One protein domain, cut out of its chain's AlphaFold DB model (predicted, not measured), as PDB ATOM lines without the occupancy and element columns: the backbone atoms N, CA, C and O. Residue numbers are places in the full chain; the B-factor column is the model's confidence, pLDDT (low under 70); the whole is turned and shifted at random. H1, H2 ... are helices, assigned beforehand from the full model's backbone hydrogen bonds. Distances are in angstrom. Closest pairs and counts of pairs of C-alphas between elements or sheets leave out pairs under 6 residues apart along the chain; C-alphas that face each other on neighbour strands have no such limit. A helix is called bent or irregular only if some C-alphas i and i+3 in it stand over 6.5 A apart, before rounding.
ATOM      1  N   ILE A  23       1.808 -16.155  -7.753       84.88
ATOM      2  CA  ILE A  23       1.005 -15.166  -8.498       84.88
ATOM      3  C   ILE A  23      -0.322 -15.742  -9.020       84.88
ATOM      4  O   ILE A  23      -1.311 -15.023  -9.118       84.88
ATOM      5  N   GLY A  24      -0.373 -17.048  -9.301       85.75
ATOM      6  CA  GLY A  24      -1.592 -17.732  -9.737       85.75
ATOM      7  C   GLY A  24      -2.690 -17.738  -8.671       85.75
ATOM      8  O   GLY A  24      -3.852 -17.499  -8.995       85.75
ATOM      9  N   VAL A  25      -2.327 -17.932  -7.400       86.62
ATOM     10  CA  VAL A  25      -3.274 -17.885  -6.274       86.62
ATOM     11  C   VAL A  25      -3.809 -16.466  -6.105       86.62
ATOM     12  O   VAL A  25      -5.018 -16.274  -5.980       86.62
ATOM     13  N   LEU A  26      -2.930 -15.463  -6.200       89.50
ATOM     14  CA  LEU A  26      -3.321 -14.057  -6.130       89.50
ATOM     15  C   LEU A  26      -4.276 -13.682  -7.267       89.50
ATOM     16  O   LEU A  26      -5.324 -13.095  -7.018       89.50
ATOM     17  N   VAL A  27      -3.955 -14.054  -8.507       93.25
ATOM     18  CA  VAL A  27      -4.798 -13.769  -9.677       93.25
ATOM     19  C   VAL A  27      -6.135 -14.506  -9.595       93.25
ATOM     20  O   VAL A  27      -7.162 -13.920  -9.926       93.25
ATOM     21  N   GLY A  28      -6.158 -15.752  -9.115       91.75
ATOM     22  CA  GLY A  28      -7.397 -16.507  -8.908       91.75
ATOM     23  C   GLY A  28      -8.292 -15.879  -7.837       91.75
ATOM     24  O   GLY A  28      -9.487 -15.669  -8.066       91.75
ATOM     25  N   PHE A  29      -7.717 -15.510  -6.692       92.19
ATOM     26  CA  PHE A  29      -8.441 -14.846  -5.608       92.19
ATOM     27  C   PHE A  29      -8.965 -13.472  -6.034       92.19
ATOM     28  O   PHE A  29     -10.154 -13.183  -5.910       92.19
ATOM     29  N   LEU A  30      -8.100 -12.632  -6.605       95.50
ATOM     30  CA  LEU A  30      -8.476 -11.291  -7.034       95.50
ATOM     31  C   LEU A  30      -9.474 -11.348  -8.195       95.50
ATOM     32  O   LEU A  30     -10.459 -10.616  -8.200       95.50
ATOM     33  N   GLY A  31      -9.263 -12.252  -9.151       96.38
ATOM     34  CA  GLY A  31     -10.148 -12.447 -10.294       96.38
ATOM     35  C   GLY A  31     -11.551 -12.873  -9.875       96.38
ATOM     36  O   GLY A  31     -12.528 -12.280 -10.326       96.38
ATOM     37  N   THR A  32     -11.669 -13.847  -8.971       94.44
ATOM     38  CA  THR A  32     -12.978 -14.286  -8.459       94.44
ATOM     39  C   THR A  32     -13.651 -13.212  -7.606       94.44
ATOM     40  O   THR A  32     -14.848 -12.976  -7.776       94.44
ATOM     41  N   ALA A  33     -12.899 -12.488  -6.770       94.69
ATOM     42  CA  ALA A  33     -13.424 -11.361  -6.001       94.69
ATOM     43  C   ALA A  33     -13.996 -10.267  -6.919       94.69
ATOM     44  O   ALA A  33     -15.145  -9.850  -6.761       94.69
ATOM     45  N   TRP A  34     -13.234  -9.854  -7.935       95.75
ATOM     46  CA  TRP A  34     -13.697  -8.876  -8.920       95.75
ATOM     47  C   TRP A  34     -14.871  -9.391  -9.750       95.75
ATOM     48  O   TRP A  34     -15.788  -8.624 -10.032       95.75
ATOM     49  N   LEU A  35     -14.894 -10.677 -10.102       95.12
ATOM     50  CA  LEU A  35     -16.006 -11.283 -10.831       95.12
ATOM     51  C   LEU A  35     -17.309 -11.190 -10.031       95.12
ATOM     52  O   LEU A  35     -18.332 -10.784 -10.581       95.12
ATOM     53  N   VAL A  36     -17.276 -11.499  -8.732       95.56
ATOM     54  CA  VAL A  36     -18.448 -11.366  -7.852       95.56
ATOM     55  C   VAL A  36     -18.905  -9.910  -7.775       95.56
ATOM     56  O   VAL A  36     -20.094  -9.636  -7.948       95.56
ATOM     57  N   VAL A  37     -17.979  -8.966  -7.590       94.06
ATOM     58  CA  VAL A  37     -18.298  -7.529  -7.577       94.06
ATOM     59  C   VAL A  37     -18.953  -7.103  -8.891       94.06
ATOM     60  O   VAL A  37     -19.991  -6.442  -8.881       94.06
ATOM     61  N   ILE A  38     -18.409  -7.531 -10.031       90.88
ATOM     62  CA  ILE A  38     -18.969  -7.245 -11.354       90.88
ATOM     63  C   ILE A  38     -20.379  -7.828 -11.487       90.88
ATOM     64  O   ILE A  38     -21.271  -7.134 -11.971       90.88
ATOM     65  N   LEU A  39     -20.624  -9.059 -11.030       89.69
ATOM     66  CA  LEU A  39     -21.961  -9.663 -11.056       89.69
ATOM     67  C   LEU A  39     -22.967  -8.879 -10.209       89.69
ATOM     68  O   LEU A  39     -24.096  -8.661 -10.652       89.69
ATOM     69  N   VAL A  40     -22.561  -8.415  -9.026       89.31
ATOM     70  CA  VAL A  40     -23.401  -7.563  -8.172       89.31
ATOM     71  C   VAL A  40     -23.714  -6.245  -8.876       89.31
ATOM     72  O   VAL A  40     -24.876  -5.844  -8.915       89.31
ATOM     73  N   VAL A  41     -22.722  -5.607  -9.504       86.88
ATOM     74  CA  VAL A  41     -22.922  -4.370 -10.278       86.88
ATOM     75  C   VAL A  41     -23.853  -4.605 -11.466       86.88
ATOM     76  O   VAL A  41     -24.760  -3.813 -11.699       86.88
ATOM     77  N   ILE A  42     -23.690  -5.704 -12.205       84.50
ATOM     78  CA  ILE A  42     -24.578  -6.054 -13.321       84.50
ATOM     79  C   ILE A  42     -26.006  -6.246 -12.816       84.50
ATOM     80  O   ILE A  42     -26.937  -5.695 -13.403       84.50
ATOM     81  N   ARG A  43     -26.197  -6.992 -11.721       83.75
ATOM     82  CA  ARG A  43     -27.523  -7.202 -11.133       83.75
ATOM     83  C   ARG A  43     -28.135  -5.893 -10.656       83.75
ATOM     84  O   ARG A  43     -29.311  -5.666 -10.923       83.75
ATOM     85  N   TYR A  44     -27.346  -5.037 -10.014       80.38
ATOM     86  CA  TYR A  44     -27.770  -3.699  -9.631       80.38
ATOM     87  C   TYR A  44     -28.270  -2.946 -10.859       80.38
ATOM     88  O   TYR A  44     -29.412  -2.522 -10.904       80.38
ATOM     89  N   VAL A  45     -27.491  -2.876 -11.933       77.00
ATOM     90  CA  VAL A  45     -27.904  -2.080 -13.089       77.00
ATOM     91  C   VAL A  45     -29.060  -2.696 -13.894       77.00
ATOM     92  O   VAL A  45     -29.837  -1.961 -14.505       77.00
ATOM     93  N   LEU A  46     -29.188  -4.024 -13.940       74.75
ATOM     94  CA  LEU A  46     -30.247  -4.686 -14.710       74.75
ATOM     95  C   LEU A  46     -31.584  -4.765 -13.971       74.75
ATOM     96  O   LEU A  46     -32.619  -4.680 -14.627       74.75
ATOM     97  N   ALA A  47     -31.567  -4.962 -12.652       70.75
ATOM     98  CA  ALA A  47     -32.771  -5.208 -11.861       70.75
ATOM     99  C   ALA A  47     -33.194  -4.013 -10.994       70.75
ATOM    100  O   ALA A  47     -34.336  -3.977 -10.547       70.75
ATOM    101  N   PHE A  48     -32.310  -3.044 -10.737       69.69
ATOM    102  CA  PHE A  48     -32.647  -1.892  -9.906       69.69
ATOM    103  C   PHE A  48     -33.374  -0.822 -10.722       69.69
ATOM    104  O   PHE A  48     -32.788  -0.171 -11.593       69.69
ATOM    105  N   ASN A  49     -34.650  -0.609 -10.409       68.94
ATOM    106  CA  ASN A  49     -35.395   0.551 -10.867       68.94
ATOM    107  C   ASN A  49     -35.348   1.633  -9.772       68.94
ATOM    108  O   ASN A  49     -36.015   1.483  -8.752       68.94
ATOM    109  N   PRO A  50     -34.593   2.736  -9.947       67.31
ATOM    110  CA  PRO A  50     -34.453   3.755  -8.905       67.31
ATOM    111  C   PRO A  50     -35.781   4.453  -8.570       67.31
ATOM    112  O   PRO A  50     -35.901   5.085  -7.526       67.31
ATOM    113  N   TYR A  51     -36.778   4.370  -9.451       64.88
ATOM    114  CA  TYR A  51     -38.071   5.027  -9.268       64.88
ATOM    115  C   TYR A  51     -39.089   4.179  -8.502       64.88
ATOM    116  O   TYR A  51     -40.140   4.699  -8.139       64.88
ATOM    117  N   GLU A  52     -38.788   2.909  -8.240       67.12
ATOM    118  CA  GLU A  52     -39.624   2.061  -7.394       67.12
ATOM    119  C   GLU A  52     -39.257   2.294  -5.929       67.12
ATOM    120  O   GLU A  52     -38.080   2.290  -5.568       67.12
ATOM    121  N   TRP A  70     -41.097   9.648  -1.793       69.50
ATOM    122  CA  TRP A  70     -39.943   8.851  -2.226       69.50
ATOM    123  C   TRP A  70     -39.130   9.656  -3.239       69.50
ATOM    124  O   TRP A  70     -39.626  10.053  -4.296       69.50
ATOM    125  N   LYS A  71     -37.873   9.929  -2.893       75.50
ATOM    126  CA  LYS A  71     -36.937  10.651  -3.746       75.50
ATOM    127  C   LYS A  71     -35.731   9.746  -3.975       75.50
ATOM    128  O   LYS A  71     -35.013   9.476  -3.012       75.50
ATOM    129  N   PRO A  72     -35.486   9.287  -5.213       74.00
ATOM    130  CA  PRO A  72     -34.330   8.451  -5.495       74.00
ATOM    131  C   PRO A  72     -33.031   9.192  -5.189       74.00
ATOM    132  O   PRO A  72     -32.938  10.413  -5.379       74.00
ATOM    133  N   ASN A  73     -31.995   8.455  -4.786       79.44
ATOM    134  CA  ASN A  73     -30.675   9.052  -4.652       79.44
ATOM    135  C   ASN A  73     -30.202   9.543  -6.022       79.44
ATOM    136  O   ASN A  73     -30.275   8.844  -7.037       79.44
ATOM    137  N   MET A  74     -29.653  10.756  -6.055       78.44
ATOM    138  CA  MET A  74     -29.191  11.366  -7.303       78.44
ATOM    139  C   MET A  74     -28.036  10.579  -7.950       78.44
ATOM    140  O   MET A  74     -27.849  10.653  -9.166       78.44
ATOM    141  N   ILE A  75     -27.269   9.825  -7.155       78.94
ATOM    142  CA  ILE A  75     -26.192   8.962  -7.648       78.94
ATOM    143  C   ILE A  75     -26.755   7.787  -8.460       78.94
ATOM    144  O   ILE A  75     -26.300   7.549  -9.576       78.94
ATOM    145  N   ASP A  76     -27.825   7.153  -7.982       76.31
ATOM    146  CA  ASP A  76     -28.419   5.968  -8.606       76.31
ATOM    147  C   ASP A  76     -29.038   6.309  -9.963       76.31
ATOM    148  O   ASP A  76     -28.809   5.621 -10.959       76.31
ATOM    149  N   VAL A  77     -29.724   7.454 -10.048       79.38
ATOM    150  CA  VAL A  77     -30.289   7.956 -11.311       79.38
ATOM    151  C   VAL A  77     -29.190   8.225 -12.345       79.38
ATOM    152  O   VAL A  77     -29.343   7.889 -13.524       79.38
ATOM    153  N   LYS A  78     -28.063   8.817 -11.923       82.50
ATOM    154  CA  LYS A  78     -26.920   9.089 -12.810       82.50
ATOM    155  C   LYS A  78     -26.258   7.796 -13.281       82.50
ATOM    156  O   LYS A  78     -25.973   7.677 -14.473       82.50
ATOM    157  N   VAL A  79     -26.048   6.829 -12.387       80.69
ATOM    158  CA  VAL A  79     -25.440   5.528 -12.710       80.69
ATOM    159  C   VAL A  79     -26.309   4.755 -13.702       80.69
ATOM    160  O   VAL A  79     -25.821   4.368 -14.764       80.69
ATOM    161  N   VAL A  80     -27.611   4.622 -13.433       76.81
ATOM    162  CA  VAL A  80     -28.545   3.900 -14.315       76.81
ATOM    163  C   VAL A  80     -28.653   4.574 -15.690       76.81
ATOM    164  O   VAL A  80     -28.626   3.904 -16.728       76.81
ATOM    165  N   ARG A  81     -28.697   5.912 -15.754       78.00
ATOM    166  CA  ARG A  81     -28.727   6.652 -17.032       78.00
ATOM    167  C   ARG A  81     -27.419   6.514 -17.823       78.00
ATOM    168  O   ARG A  81     -27.444   6.363 -19.047       78.00
ATOM    169  N   THR A  82     -26.280   6.539 -17.140       78.00
ATOM    170  CA  THR A  82     -24.960   6.396 -17.773       78.00
ATOM    171  C   THR A  82     -24.781   4.984 -18.319       78.00
ATOM    172  O   THR A  82     -24.406   4.798 -19.477       78.00
ATOM    173  N   PHE A  83     -25.146   3.974 -17.531       76.19
ATOM    174  CA  PHE A  83     -24.980   2.581 -17.915       76.19
ATOM    175  C   PHE A  83     -26.013   2.114 -18.945       76.19
ATOM    176  O   PHE A  83     -25.672   1.354 -19.841       76.19
ATOM    177  N   SER A  84     -27.254   2.608 -18.915       74.31
ATOM    178  CA  SER A  84     -28.217   2.354 -20.003       74.31
ATOM    179  C   SER A  84     -27.746   2.946 -21.338       74.31
ATOM    180  O   SER A  84     -27.946   2.341 -22.394       74.31
ATOM    181  N   SER A  85     -27.047   4.084 -21.299       69.69
ATOM    182  CA  SER A  85     -26.405   4.681 -22.477       69.69
ATOM    183  C   SER A  85     -25.208   3.852 -22.950       69.69
ATOM    184  O   SER A  85     -25.059   3.602 -24.148       69.69
ATOM    185  N   PHE A  86     -24.395   3.360 -22.015       74.50
ATOM    186  CA  PHE A  86     -23.293   2.440 -22.288       74.50
ATOM    187  C   PHE A  86     -23.797   1.121 -22.890       74.50
ATOM    188  O   PHE A  86     -23.311   0.696 -23.934       74.50
ATOM    189  N   ARG A  87     -24.864   0.533 -22.333       70.50
ATOM    190  CA  ARG A  87     -25.518  -0.680 -22.841       70.50
ATOM    191  C   ARG A  87     -25.941  -0.525 -24.296       70.50
ATOM    192  O   ARG A  87     -25.678  -1.412 -25.098       70.50
ATOM    193  N   ARG A  88     -26.558   0.606 -24.663       66.44
ATOM    194  CA  ARG A  88     -26.937   0.890 -26.062       66.44
ATOM    195  C   ARG A  88     -25.718   0.974 -26.983       66.44
ATOM    196  O   ARG A  88     -25.798   0.535 -28.125       66.44
ATOM    197  N   ARG A  89     -24.593   1.513 -26.505       68.19
ATOM    198  CA  ARG A  89     -23.343   1.584 -27.278       68.19
ATOM    199  C   ARG A  89     -22.705   0.207 -27.469       68.19
ATOM    200  O   ARG A  89     -22.314  -0.116 -28.584       68.19
ATOM    201  N   PHE A  90     -22.685  -0.627 -26.433       65.44
ATOM    202  CA  PHE A  90     -22.167  -1.997 -26.525       65.44
ATOM    203  C   PHE A  90     -23.076  -2.924 -27.338       65.44
ATOM    204  O   PHE A  90     -22.581  -3.754 -28.094       65.44
ATOM    205  N   ALA A  91     -24.398  -2.745 -27.261       64.38
ATOM    206  CA  ALA A  91     -25.349  -3.483 -28.089       64.38
ATOM    207  C   ALA A  91     -25.157  -3.195 -29.590       64.38
ATOM    208  O   ALA A  91     -25.216  -4.120 -30.389       64.38
ATOM    209  N   LYS A  92     -24.828  -1.950 -29.974       57.91
ATOM    210  CA  LYS A  92     -24.508  -1.609 -31.374       57.91
ATOM    211  C   LYS A  92     -23.277  -2.346 -31.914       57.91
ATOM    212  O   LYS A  92     -23.246  -2.673 -33.093       57.91
ATOM    213  N   HIS A  93     -22.288  -2.644 -31.070       54.25
ATOM    214  CA  HIS A  93     -21.098  -3.410 -31.468       54.25
ATOM    215  C   HIS A  93     -21.380  -4.921 -31.604       54.25
ATOM    216  O   HIS A  93     -20.560  -5.671 -32.128       54.25
TER     217      HIS A  93
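This is residues 23 to 52 and 70 to 93 of the 120 residues of an uncharacterized protein of Colletotrichum orbiculare (strain 104-T / ATCC 96160 / CBS 514.97 / LARS 414 / MAFF 240422) (UniProt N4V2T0). Two long helices meet as a lopsided T: the last turns of H1 come up to the first half of H2, which runs about perpendicular to it, and there is no further core. Both helices stick out far from this one meeting place, H1 with residues 23 to 41 and H2, with the residue after it, with residues 85 to 93. The printed part has 54 residues with two named helices, H1 then H2 along the chain, and no named strand; its class is all helix. It is flat and only just loose, close to extended, with a radius of gyration of the C-alphas of 14.9 A and spans of 46 by 32 by 16 A.

H1, residues 23 to 47, is close to H2, residues 74 to 92, but not clearly touching, with 2 pairs of C-alphas within 8 A. Their closest C-alphas, those of Val 45 and Val 80, are 6.1 A apart. Their lines are about perpendicular, at 78 degrees, and their centres are 19.8 A apart. In H1 and H2 every backbone O i to N i+4 pair is within hydrogen-bond range.

H1 has 25 residues and measures 35.4 A, from C-alpha 23 at (1.005, -15.166, -8.498) to C-alpha 47 at (-32.771, -5.208, -11.861). H2 has 19 residues and measures 27.7 A; it ends with C-alpha 92 at (-24.508, -1.609, -31.374). Neither helix is bent.

The two C-alphas farthest apart, those of Ile 23 and Trp 70, are 47.9 A apart. Residues 53 to 69 are not printed; C-alphas 52 and 70 are 8.5 A apart across this cut, which lies in the link from H1 to H2. The mean pLDDT of the printed part is 79.6; residues 48 to 52, 70, 85 and 88 to 93 are under 70.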